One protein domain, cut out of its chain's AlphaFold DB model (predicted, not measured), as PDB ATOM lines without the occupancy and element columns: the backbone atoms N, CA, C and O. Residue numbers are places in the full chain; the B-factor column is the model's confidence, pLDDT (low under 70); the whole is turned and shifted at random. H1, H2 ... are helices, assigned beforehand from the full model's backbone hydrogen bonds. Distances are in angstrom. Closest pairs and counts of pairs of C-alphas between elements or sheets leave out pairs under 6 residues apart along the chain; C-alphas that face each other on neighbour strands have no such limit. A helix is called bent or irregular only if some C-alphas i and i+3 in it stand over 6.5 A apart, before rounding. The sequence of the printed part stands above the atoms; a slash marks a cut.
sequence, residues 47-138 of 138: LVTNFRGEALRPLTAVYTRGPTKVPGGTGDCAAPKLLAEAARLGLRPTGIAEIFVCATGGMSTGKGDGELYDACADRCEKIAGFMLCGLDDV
ATOM      1  N   LEU A  47     151.475 142.468 120.638       92.19
ATOM      2  CA  LEU A  47     151.693 141.040 120.469       92.19
ATOM      3  C   LEU A  47     150.445 140.250 120.866       92.19
ATOM      4  O   LEU A  47     149.762 140.591 121.829       92.19
ATOM      5  N   VAL A  48     150.167 139.181 120.129       93.75
ATOM      6  CA  VAL A  48     149.063 138.256 120.389       93.75
ATOM      7  C   VAL A  48     149.566 136.816 120.400       93.75
ATOM      8  O   VAL A  48     150.596 136.498 119.803       93.75
ATOM      9  N   THR A  49     148.823 135.953 121.084       95.31
ATOM     10  CA  THR A  49     149.060 134.508 121.162       95.31
ATOM     11  C   THR A  49     147.781 133.747 120.807       95.31
ATOM     12  O   THR A  49     146.759 134.363 120.488       95.31
ATOM     13  N   ASN A  50     147.850 132.421 120.847       96.19
ATOM     14  CA  ASN A  50     146.730 131.515 120.653       96.19
ATOM     15  C   ASN A  50     146.803 130.311 121.601       96.19
ATOM     16  O   ASN A  50     147.759 130.149 122.361       96.19
ATOM     17  N   PHE A  51     145.778 129.467 121.550       96.31
ATOM     18  CA  PHE A  51     145.631 128.307 122.430       96.31
ATOM     19  C   PHE A  51     146.571 127.141 122.080       96.31
ATOM     20  O   PHE A  51     146.757 126.256 122.902       96.31
ATOM     21  N   ARG A  52     147.261 127.172 120.927       94.88
ATOM     22  CA  ARG A  52     148.341 126.213 120.610       94.88
ATOM     23  C   ARG A  52     149.629 126.441 121.410       94.88
ATOM     24  O   ARG A  52     150.586 125.688 121.241       94.88
ATOM     25  N   GLY A  53     149.697 127.493 122.228       86.50
ATOM     26  CA  GLY A  53     150.916 127.849 122.957       86.50
ATOM     27  C   GLY A  53     152.032 128.361 122.043       86.50
ATOM     28  O   GLY A  53     153.210 128.263 122.386       86.50
ATOM     29  N   GLU A  54     151.683 128.888 120.863       87.44
ATOM     30  CA  GLU A  54     152.659 129.477 119.948       87.44
ATOM     31  C   GLU A  54     153.341 130.706 120.577       87.44
ATOM     32  O   GLU A  54     152.776 131.419 121.409       87.44
ATOM     33  N   ALA A  55     154.577 130.985 120.153       86.75
ATOM     34  CA  ALA A  55     155.283 132.191 120.573       86.75
ATOM     35  C   ALA A  55     154.508 133.459 120.174       86.75
ATOM     36  O   ALA A  55     153.886 133.508 119.112       86.75
ATOM     37  N   LEU A  56     154.617 134.509 120.995       92.31
ATOM     38  CA  LEU A  56     153.989 135.808 120.752       92.31
ATOM     39  C   LEU A  56     154.269 136.324 119.330       92.31
ATOM     40  O   LEU A  56     155.420 136.428 118.899       92.31
ATOM     41  N   ARG A  57     153.205 136.691 118.611       92.31
ATOM     42  CA  ARG A  57     153.266 137.216 117.241       92.31
ATOM     43  C   ARG A  57     152.837 138.678 117.208       92.31
ATOM     44  O   ARG A  57     151.854 139.027 117.860       92.31
ATOM     45  N   PRO A  58     153.490 139.536 116.407       91.94
ATOM     46  CA  PRO A  58     152.969 140.868 116.132       91.94
ATOM     47  C   PRO A  58     151.573 140.798 115.517       91.94
ATOM     48  O   PRO A  58     151.323 139.987 114.624       91.94
ATOM     49  N   LEU A  59     150.685 141.699 115.935       91.62
ATOM     50  CA  LEU A  59     149.317 141.785 115.426       91.62
ATOM     51  C   LEU A  59     149.275 141.932 113.895       91.62
ATOM     52  O   LEU A  59     148.416 141.363 113.226       91.62
ATOM     53  N   THR A  60     150.241 142.652 113.323       90.69
ATOM     54  CA  THR A  60     150.392 142.820 111.870       90.69
ATOM     55  C   THR A  60     150.678 141.511 111.136       90.69
ATOM     56  O   THR A  60     150.287 141.380 109.982       90.69
ATOM     57  N   ALA A  61     151.318 140.534 111.784       91.00
ATOM     58  CA  ALA A  61     151.633 139.240 111.180       91.00
ATOM     59  C   ALA A  61     150.425 138.294 111.133       91.00
ATOM     60  O   ALA A  61     150.433 137.336 110.363       91.00
ATOM     61  N   VAL A  62     149.404 138.543 111.958       92.50
ATOM     62  CA  VAL A  62     148.208 137.690 112.056       92.50
ATOM     63  C   VAL A  62     146.971 138.324 111.422       92.50
ATOM     64  O   VAL A  62     145.982 137.636 111.181       92.50
ATOM     65  N   TYR A  63     147.023 139.619 111.103       92.44
ATOM     66  CA  TYR A  63     145.993 140.315 110.335       92.44
ATOM     67  C   TYR A  63     146.106 139.943 108.847       92.44
ATOM     68  O   TYR A  63     146.623 140.698 108.029       92.44
ATOM     69  N   THR A  64     145.661 138.738 108.494       82.56
ATOM     70  CA  THR A  64     145.832 138.173 107.142       82.56
ATOM     71  C   THR A  64     144.661 138.465 106.205       82.56
ATOM     72  O   THR A  64     144.804 138.377 104.987       82.56
ATOM     73  N   ARG A  65     143.490 138.821 106.749       79.69
ATOM     74  CA  ARG A  65     142.238 138.998 105.995       79.69
ATOM     75  C   ARG A  65     141.747 140.443 106.057       79.69
ATOM     76  O   ARG A  65     140.760 140.735 106.723       79.69
ATOM     77  N   GLY A  66     142.416 141.352 105.354       80.31
ATOM     78  CA  GLY A  66     142.017 142.758 105.298       80.31
ATOM     79  C   GLY A  66     142.949 143.612 104.434       80.31
ATOM     80  O   GLY A  66     143.761 143.064 103.688       80.31
ATOM     81  N   PRO A  67     142.835 144.950 104.496       81.44
ATOM     82  CA  PRO A  67     143.767 145.844 103.819       81.44
ATOM     83  C   PRO A  67     145.209 145.602 104.280       81.44
ATOM     84  O   PRO A  67     145.459 145.234 105.426       81.44
ATOM     85  N   THR A  68     146.163 145.892 103.393       79.50
ATOM     86  CA  THR A  68     147.606 145.775 103.675       79.50
ATOM     87  C   THR A  68     148.030 146.574 104.905       79.50
ATOM     88  O   THR A  68     148.932 146.172 105.636       79.50
ATOM     89  N   LYS A  69     147.360 147.702 105.157       85.56
ATOM     90  CA  LYS A  69     147.525 148.488 106.375       85.56
ATOM     91  C   LYS A  69     146.426 148.144 107.371       85.56
ATOM     92  O   LYS A  69     145.257 148.443 107.137       85.56
ATOM     93  N   VAL A  70     146.831 147.607 108.518       90.12
ATOM     94  CA  VAL A  70     145.919 147.306 109.623       90.12
ATOM     95  C   VAL A  70     145.210 148.594 110.083       90.12
ATOM     96  O   VAL A  70     145.892 149.596 110.352       90.12
ATOM     97  N   PRO A  71     143.870 148.608 110.206       89.88
ATOM     98  CA  PRO A  71     143.141 149.767 110.717       89.88
ATOM     99  C   PRO A  71     143.529 150.102 112.162       89.88
ATOM    100  O   PRO A  71     143.902 149.226 112.946       89.88
ATOM    101  N   GLY A  72     143.491 151.386 112.524       88.44
ATOM    102  CA  GLY A  72     143.690 151.807 113.918       88.44
ATOM    103  C   GLY A  72     142.647 151.164 114.837       88.44
ATOM    104  O   GLY A  72     141.508 150.972 114.419       88.44
ATOM    105  N   GLY A  73     143.032 150.809 116.065       88.19
ATOM    106  CA  GLY A  73     142.128 150.166 117.027       88.19
ATOM    107  C   GLY A  73     142.023 148.640 116.918       88.19
ATOM    108  O   GLY A  73     141.359 148.017 117.745       88.19
ATOM    109  N   THR A  74     142.640 147.998 115.917       92.12
ATOM    110  CA  THR A  74     142.677 146.525 115.854       92.12
ATOM    111  C   THR A  74     143.451 145.968 117.043       92.12
ATOM    112  O   THR A  74     144.591 146.366 117.264       92.12
ATOM    113  N   GLY A  75     142.844 145.030 117.775       91.38
ATOM    114  CA  GLY A  75     143.434 144.446 118.985       91.38
ATOM    115  C   GLY A  75     143.147 145.224 120.272       91.38
ATOM    116  O   GLY A  75     143.426 144.711 121.351       91.38
ATOM    117  N   ASP A  76     142.558 146.422 120.188       89.81
ATOM    118  CA  ASP A  76     142.332 147.269 121.368       89.81
ATOM    119  C   ASP A  76     141.018 146.963 122.101       89.81
ATOM    120  O   ASP A  76     140.872 147.339 123.269       89.81
ATOM    121  N   CYS A  77     140.094 146.251 121.447       87.69
ATOM    122  CA  CYS A  77     138.870 145.718 122.048       87.69
ATOM    123  C   CYS A  77     139.164 144.799 123.251       87.69
ATOM    124  O   CYS A  77     140.297 144.355 123.459       87.69
ATOM    125  N   ALA A  78     138.137 144.500 124.048       88.81
ATOM    126  CA  ALA A  78     138.286 143.618 125.202       88.81
ATOM    127  C   ALA A  78     138.541 142.173 124.754       88.81
ATOM    128  O   ALA A  78     139.403 141.500 125.320       88.81
ATOM    129  N   ALA A  79     137.858 141.726 123.695       91.12
ATOM    130  CA  ALA A  79     137.928 140.347 123.230       91.12
ATOM    131  C   ALA A  79     139.350 139.840 122.923       91.12
ATOM    132  O   ALA A  79     139.731 138.818 123.492       91.12
ATOM    133  N   PRO A  80     140.192 140.534 122.129       92.62
ATOM    134  CA  PRO A  80     141.571 140.096 121.901       92.62
ATOM    135  C   PRO A  80     142.386 139.953 123.195       92.62
ATOM    136  O   PRO A  80     143.111 138.978 123.369       92.62
ATOM    137  N   LYS A  81     142.250 140.892 124.137       91.88
ATOM    138  CA  LYS A  81     143.007 140.872 125.399       91.88
ATOM    139  C   LYS A  81     142.598 139.689 126.275       91.88
ATOM    140  O   LYS A  81     143.459 138.981 126.787       91.88
ATOM    141  N   LEU A  82     141.292 139.457 126.399       93.56
ATOM    142  CA  LEU A  82     140.747 138.344 127.173       93.56
ATOM    143  C   LEU A  82     141.092 136.990 126.548       93.56
ATOM    144  O   LEU A  82     141.454 136.075 127.276       93.56
ATOM    145  N   LEU A  83     141.050 136.866 125.218       94.25
ATOM    146  CA  LEU A  83     141.459 135.640 124.526       94.25
ATOM    147  C   LEU A  83     142.948 135.339 124.712       94.25
ATOM    148  O   LEU A  83     143.308 134.196 124.979       94.25
ATOM    149  N   ALA A  84     143.813 136.353 124.605       93.38
ATOM    150  CA  ALA A  84     145.244 136.176 124.836       93.38
ATOM    151  C   ALA A  84     145.533 135.721 126.275       93.38
ATOM    152  O   ALA A  84     146.364 134.840 126.490       93.38
ATOM    153  N   GLU A  85     144.825 136.289 127.253       94.12
ATOM    154  CA  GLU A  85     144.969 135.908 128.657       94.12
ATOM    155  C   GLU A  85     144.399 134.515 128.946       94.12
ATOM    156  O   GLU A  85     145.021 133.732 129.661       94.12
ATOM    157  N   ALA A  86     143.259 134.169 128.345       95.38
ATOM    158  CA  ALA A  86     142.675 132.837 128.445       95.38
ATOM    159  C   ALA A  86     143.634 131.772 127.898       95.38
ATOM    160  O   ALA A  86     143.907 130.790 128.582       95.38
ATOM    161  N   ALA A  87     144.234 132.014 126.729       95.06
ATOM    162  CA  ALA A  87     145.265 131.143 126.173       95.06
ATOM    163  C   ALA A  87     146.489 131.028 127.100       95.06
ATOM    164  O   ALA A  87     146.984 129.929 127.333       95.06
ATOM    165  N   ARG A  88     146.948 132.142 127.691       92.62
ATOM    166  CA  ARG A  88     148.076 132.151 128.640       92.62
ATOM    167  C   ARG A  88     147.792 131.343 129.910       92.62
ATOM    168  O   ARG A  88     148.710 130.754 130.475       92.62
ATOM    169  N   LEU A  89     146.549 131.360 130.381       93.62
ATOM    170  CA  LEU A  89     146.116 130.678 131.600       93.62
ATOM    171  C   LEU A  89     145.592 129.254 131.355       93.62
ATOM    172  O   LEU A  89     145.268 128.575 132.324       93.62
ATOM    173  N   GLY A  90     145.486 128.805 130.099       92.88
ATOM    174  CA  GLY A  90     144.844 127.529 129.765       92.88
ATOM    175  C   GLY A  90     143.353 127.509 130.115       92.88
ATOM    176  O   GLY A  90     142.811 126.476 130.488       92.88
ATOM    177  N   LEU A  91     142.689 128.665 130.056       94.25
ATOM    178  CA  LEU A  91     141.256 128.779 130.295       94.25
ATOM    179  C   LEU A  91     140.514 128.632 128.976       94.25
ATOM    180  O   LEU A  91     140.795 129.355 128.024       94.25
ATOM    181  N   ARG A  92     139.507 127.761 128.942       94.75
ATOM    182  CA  ARG A  92     138.635 127.616 127.779       94.75
ATOM    183  C   ARG A  92     137.558 128.713 127.766       94.75
ATOM    184  O   ARG A  92     136.648 128.665 128.598       94.75
ATOM    185  N   PRO A  93     137.605 129.698 126.848       93.19
ATOM    186  CA  PRO A  93     136.506 130.640 126.670       93.19
ATOM    187  C   PRO A  93     135.229 129.911 126.226       93.19
ATOM    188  O   PRO A  93     135.241 129.138 125.271       93.19
ATOM    189  N   THR A  94     134.115 130.190 126.900       91.62
ATOM    190  CA  THR A  94     132.784 129.644 126.565       91.62
ATOM    191  C   THR A  94     131.908 130.638 125.802       91.62
ATOM    192  O   THR A  94     130.952 130.239 125.143       91.62
ATOM    193  N   GLY A  95     132.238 131.927 125.863       88.50
ATOM    194  CA  GLY A  95     131.534 132.997 125.169       88.50
ATOM    195  C   GLY A  95     132.112 134.365 125.516       88.50
ATOM    196  O   GLY A  95     132.867 134.511 126.478       88.50
ATOM    197  N   ILE A  96     131.766 135.372 124.717       87.25
ATOM    198  CA  ILE A  96     132.115 136.768 124.971       87.25
ATOM    199  C   ILE A  96     131.025 137.682 124.422       87.25
ATOM    200  O   ILE A  96     130.422 137.380 123.396       87.25
ATOM    201  N   ALA A  97     130.794 138.800 125.098       86.31
ATOM    202  CA  ALA A  97     129.907 139.851 124.632       86.31
ATOM    203  C   ALA A  97     130.561 141.202 124.949       86.31
ATOM    204  O   ALA A  97     131.051 141.406 126.062       86.31
ATOM    205  N   GLU A  98     130.623 142.105 123.970       86.62
ATOM    206  CA  GLU A  98     131.234 143.423 124.141       86.62
ATOM    207  C   GLU A  98     130.150 144.499 124.186       86.62
ATOM    208  O   GLU A  98     129.302 144.569 123.299       86.62
ATOM    209  N   ILE A  99     130.197 145.357 125.208       87.19
ATOM    210  CA  ILE A  99     129.302 146.510 125.340       87.19
ATOM    211  C   ILE A  99     130.029 147.749 124.827       87.19
ATOM    212  O   ILE A  99     131.155 148.040 125.243       87.19
ATOM    213  N   PHE A 100     129.391 148.497 123.930       83.69
ATOM    214  CA  PHE A 100     129.908 149.800 123.535       83.69
ATOM    215  C   PHE A 100     129.545 150.845 124.591       83.69
ATOM    216  O   PHE A 100     128.372 151.131 124.804       83.69
ATOM    217  N   VAL A 101     130.561 151.428 125.229       82.06
ATOM    218  CA  VAL A 101     130.394 152.547 126.161       82.06
ATOM    219  C   VAL A 101     130.832 153.822 125.455       82.06
ATOM    220  O   VAL A 101     132.012 153.998 125.136       82.06
ATOM    221  N   CYS A 102     129.884 154.709 125.183       74.38
ATOM    222  CA  CYS A 102     130.163 155.991 124.566       74.38
ATOM    223  C   CYS A 102     130.489 157.012 125.658       74.38
ATOM    224  O   CYS A 102     129.631 157.399 126.449       74.38
ATOM    225  N   ALA A 103     131.727 157.508 125.686       62.00
ATOM    226  CA  ALA A 103     131.999 158.743 126.406       62.00
ATOM    227  C   ALA A 103     131.277 159.883 125.673       62.00
ATOM    228  O   ALA A 103     131.420 160.039 124.459       62.00
ATOM    229  N   THR A 104     130.480 160.658 126.403       55.59
ATOM    230  CA  THR A 104     129.733 161.813 125.896       55.59
ATOM    231  C   THR A 104     130.624 162.713 125.028       55.59
ATOM    232  O   THR A 104     131.500 163.410 125.530       55.59
ATOM    233  N   GLY A 105     130.406 162.715 123.705       51.38
ATOM    234  CA  GLY A 105     131.014 163.705 122.807       51.38
ATOM    235  C   GLY A 105     131.609 163.184 121.496       51.38
ATOM    236  O   GLY A 105     132.821 163.189 121.306       51.38
ATOM    237  N   GLY A 106     130.746 162.902 120.516       51.34
ATOM    238  CA  GLY A 106     131.010 163.359 119.144       51.34
ATOM    239  C   GLY A 106     131.639 162.388 118.144       51.34
ATOM    240  O   GLY A 106     131.830 162.784 116.994       51.34
ATOM    241  N   MET A 107     131.916 161.129 118.490       54.12
ATOM    242  CA  MET A 107     132.218 160.130 117.457       54.12
ATOM    243  C   MET A 107     130.914 159.515 116.949       54.12
ATOM    244  O   MET A 107     130.288 158.714 117.632       54.12
ATOM    245  N   SER A 108     130.503 159.896 115.737       54.62
ATOM    246  CA  SER A 108     129.451 159.194 114.993       54.62
ATOM    247  C   SER A 108     129.961 157.796 114.634       54.62
ATOM    248  O   SER A 108     130.597 157.591 113.602       54.62
ATOM    249  N   THR A 109     129.780 156.839 115.542       65.94
ATOM    250  CA  THR A 109     130.135 155.428 115.330       65.94
ATOM    251  C   THR A 109     128.956 154.615 114.799       65.94
ATOM    252  O   THR A 109     129.135 153.450 114.459       65.94
ATOM    253  N   GLY A 110     127.751 155.203 114.756       74.06
ATOM    254  CA  GLY A 110     126.498 154.485 114.504       74.06
ATOM    255  C   GLY A 110     126.139 153.464 115.594       74.06
ATOM    256  O   GLY A 110     125.149 152.757 115.443       74.06
ATOM    257  N   LYS A 111     126.932 153.370 116.670       80.25
ATOM    258  CA  LYS A 111     126.712 152.445 117.783       80.25
ATOM    259  C   LYS A 111     125.913 153.121 118.893       80.25
ATOM    260  O   LYS A 111     126.177 154.276 119.224       80.25
ATOM    261  N   GLY A 112     124.960 152.386 119.453       83.00
ATOM    262  CA  GLY A 112     124.217 152.763 120.647       83.00
ATOM    263  C   GLY A 112     125.063 152.545 121.897       83.00
ATOM    264  O   GLY A 112     125.831 151.587 121.983       83.00
ATOM    265  N   ASP A 113     124.954 153.473 122.840       86.69
ATOM    266  CA  ASP A 113     125.575 153.340 124.155       86.69
ATOM    267  C   ASP A 113     124.879 152.238 124.964       86.69
ATOM    268  O   ASP A 113     123.655 152.140 124.947       86.69
ATOM    269  N   GLY A 114     125.656 151.394 125.642       86.44
ATOM    270  CA  GLY A 114     125.143 150.251 126.403       86.44
ATOM    271  C   GLY A 114     124.734 149.043 125.552       86.44
ATOM    272  O   GLY A 114     124.386 148.002 126.106       86.44
ATOM    273  N   GLU A 115     124.818 149.145 124.226       88.19
ATOM    274  CA  GLU A 115     124.435 148.070 123.313       88.19
ATOM    275  C   GLU A 115     125.535 147.015 123.166       88.19
ATOM    276  O   GLU A 115     126.740 147.311 123.205       88.19
ATOM    277  N   LEU A 116     125.095 145.772 122.954       88.75
ATOM    278  CA  LEU A 116     125.957 144.626 122.701       88.75
ATOM    279  C   LEU A 116     126.324 144.529 121.223       88.75
ATOM    280  O   LEU A 116     125.476 144.648 120.340       88.75
ATOM    281  N   TYR A 117     127.599 144.258 120.963       83.94
ATOM    282  CA  TYR A 117     128.113 144.059 119.617       83.94
ATOM    283  C   TYR A 117     129.038 142.851 119.556       83.94
ATOM    284  O   TYR A 117     129.816 142.595 120.476       83.94
ATOM    285  N   ASP A 118     129.006 142.176 118.411       85.12
ATOM    286  CA  ASP A 118     130.035 141.218 118.034       85.12
ATOM    287  C   ASP A 118     131.390 141.914 117.829       85.12
ATOM    288  O   ASP A 118     131.501 143.150 117.742       85.12
ATOM    289  N   ALA A 119     132.436 141.096 117.693       84.88
ATOM    290  CA  ALA A 119     133.761 141.572 117.331       84.88
ATOM    291  C   ALA A 119     133.691 142.465 116.081       84.88
ATOM    292  O   ALA A 119     133.026 142.157 115.094       84.88
ATOM    293  N   CYS A 120     134.409 143.588 116.102       85.56
ATOM    294  CA  CYS A 120     134.418 144.506 114.965       85.56
ATOM    295  C   CYS A 120     134.943 143.819 113.689       85.56
ATOM    296  O   CYS A 120     136.118 143.442 113.611       85.56
ATOM    297  N   ALA A 121     134.063 143.698 112.689       85.44
ATOM    298  CA  ALA A 121     134.276 142.898 111.482       85.44
ATOM    299  C   ALA A 121     135.472 143.347 110.630       85.44
ATOM    300  O   ALA A 121     136.166 142.539 110.013       85.44
ATOM    301  N   ASP A 122     135.744 144.649 110.609       86.31
ATOM    302  CA  ASP A 122     136.854 145.263 109.881       86.31
ATOM    303  C   ASP A 122     138.187 145.214 110.654       86.31
ATOM    304  O   ASP A 122     139.250 145.499 110.093       86.31
ATOM    305  N   ARG A 123     138.154 144.838 111.939       90.69
ATOM    306  CA  ARG A 123     139.295 144.907 112.860       90.69
ATOM    307  C   ARG A 123     139.505 143.596 113.615       90.69
ATOM    308  O   ARG A 123     140.236 142.738 113.128       90.69
ATOM    309  N   CYS A 124     138.925 143.447 114.805       91.06
ATOM    310  CA  CYS A 124     139.244 142.353 115.729       91.06
ATOM    311  C   CYS A 124     138.826 140.974 115.206       91.06
ATOM    312  O   CYS A 124     139.526 139.998 115.462       91.06
ATOM    313  N   GLU A 125     137.768 140.888 114.398       90.25
ATOM    314  CA  GLU A 125     137.374 139.626 113.757       90.25
ATOM    315  C   GLU A 125     138.511 139.045 112.895       90.25
ATOM    316  O   GLU A 125     138.726 137.834 112.852       90.25
ATOM    317  N   LYS A 126     139.318 139.906 112.255       92.50
ATOM    318  CA  LYS A 126     140.382 139.480 111.331       92.50
ATOM    319  C   LYS A 126     141.588 138.849 112.017       92.50
ATOM    320  O   LYS A 126     142.361 138.173 111.346       92.50
ATOM    321  N   ILE A 127     141.740 139.057 113.323       93.62
ATOM    322  CA  ILE A 127     142.781 138.412 114.135       93.62
ATOM    323  C   ILE A 127     142.221 137.270 114.990       93.62
ATOM    324  O   ILE A 127     142.980 136.390 115.388       93.62
ATOM    325  N   ALA A 128     140.904 137.239 115.228       92.31
ATOM    326  CA  ALA A 128     140.256 136.258 116.099       92.31
ATOM    327  C   ALA A 128     140.521 134.810 115.664       92.31
ATOM    328  O   ALA A 128     140.807 133.966 116.506       92.31
ATOM    329  N   GLY A 129     140.516 134.526 114.356       91.94
ATOM    330  CA  GLY A 129     140.798 133.178 113.847       91.94
ATOM    331  C   GLY A 129     142.185 132.654 114.236       91.94
ATOM    332  O   GLY A 129     142.317 131.492 114.609       91.94
ATOM    333  N   PHE A 130     143.214 133.511 114.213       94.69
ATOM    334  CA  PHE A 130     144.535 133.141 114.727       94.69
ATOM    335  C   PHE A 130     144.487 132.906 116.236       94.69
ATOM    336  O   PHE A 130     145.017 131.910 116.706       94.69
ATOM    337  N   MET A 131     143.849 133.800 116.990       94.81
ATOM    338  CA  MET A 131     143.840 133.740 118.456       94.81
ATOM    339  C   MET A 131     143.086 132.521 118.999       94.81
ATOM    340  O   MET A 131     143.458 131.997 120.039       94.81
ATOM    341  N   LEU A 132     142.061 132.049 118.285       94.50
ATOM    342  CA  LEU A 132     141.256 130.874 118.643       94.50
ATOM    343  C   LEU A 132     141.872 129.543 118.181       94.50
ATOM    344  O   LEU A 132     141.340 128.476 118.469       94.50
ATOM    345  N   CYS A 133     142.987 129.580 117.456       95.19
ATOM    346  CA  CYS A 133     143.680 128.370 117.044       95.19
ATOM    347  C   CYS A 133     144.116 127.526 118.251       95.19
ATOM    348  O   CYS A 133     144.822 128.036 119.119       95.19
ATOM    349  N   GLY A 134     143.762 126.237 118.249       94.44
ATOM    350  CA  GLY A 134     144.067 125.294 119.334       94.44
ATOM    351  C   GLY A 134     143.075 125.325 120.496       94.44
ATOM    352  O   GLY A 134     143.341 124.731 121.528       94.44
ATOM    353  N   LEU A 135     141.948 126.036 120.369       94.38
ATOM    354  CA  LEU A 135     140.956 126.133 121.445       94.38
ATOM    355  C   LEU A 135     140.368 124.769 121.848       94.38
ATOM    356  O   LEU A 135     140.026 124.580 123.009       94.38
ATOM    357  N   ASP A 136     140.254 123.832 120.908       92.12
ATOM    358  CA  ASP A 136     139.743 122.485 121.187       92.12
ATOM    359  C   ASP A 136     140.753 121.599 121.941       92.12
ATOM    360  O   ASP A 136     140.368 120.555 122.464       92.12
ATOM    361  N   ASP A 137     142.016 122.027 122.025       86.69
ATOM    362  CA  ASP A 137     143.101 121.317 122.714       86.69
ATOM    363  C   ASP A 137     143.217 121.716 124.206       86.69
ATOM    364  O   ASP A 137     144.116 121.242 124.903       86.69
ATOM    365  N   VAL A 138     142.318 122.592 124.687       80.00
ATOM    366  CA  VAL A 138     142.256 123.146 126.056       80.00
ATOM    367  C   VAL A 138     141.013 122.657 126.794       80.00
ATOM    368  O   VAL A 138     141.169 122.248 127.964       80.00
TER     369      VAL A 138
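This is residues 47 to 138 of the 138 residues of the protein "Hypothetical protein" of Skeletonema marinoi (UniProt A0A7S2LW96). With little regular structure, this is a flat body in which helices H2 and H3 run side by side the same way, with short H1 near H3. The loop of residues 90 to 124 reaches away and folds back, making one end of the longest axis. The 92 printed residues hold three named helices, H1, H2, H3 in order, and no named strand: all helix, with 23 residues in named elements. It is compact, radius of gyration of the C-alphas 14.1 A, spanning 42 by 31 by 16 A.

H1, residues 59 to 62, and H3, residues 125 to 131, only just touch, with 3 pairs of C-alphas within 8 A, the closest Val 62 and Ile 127 at 5.9 A. H2, residues 78 to 89, is apart from H1. H2 touches H3 with residues 80 to 84 alone, at a shallow tilt of 3 degrees; the closest C-alphas, Leu 83 and Met 131, are 6.8 A apart. Every O i to N i+4 pair is within hydrogen-bond range in H2, but 1 of 3 in H3, against 3 of 4 O i to N i+3 pairs; H1 is too short for an i+4 pair.

H1 begins at C-alpha 59 (149.317, 141.785, 115.426). H2 is 16.4 A long. H3, 9.9 A, ends at C-alpha 131 (143.840, 133.740, 118.456) and is only just irregular: C-alphas 126 and 129 are 6.8 A apart.

The farthest C-alphas, Gly 105 and Asp 137, are 44.1 A apart. Both links are long, and the printed part has no cut. Residues 103 to 109 have pLDDT under 70.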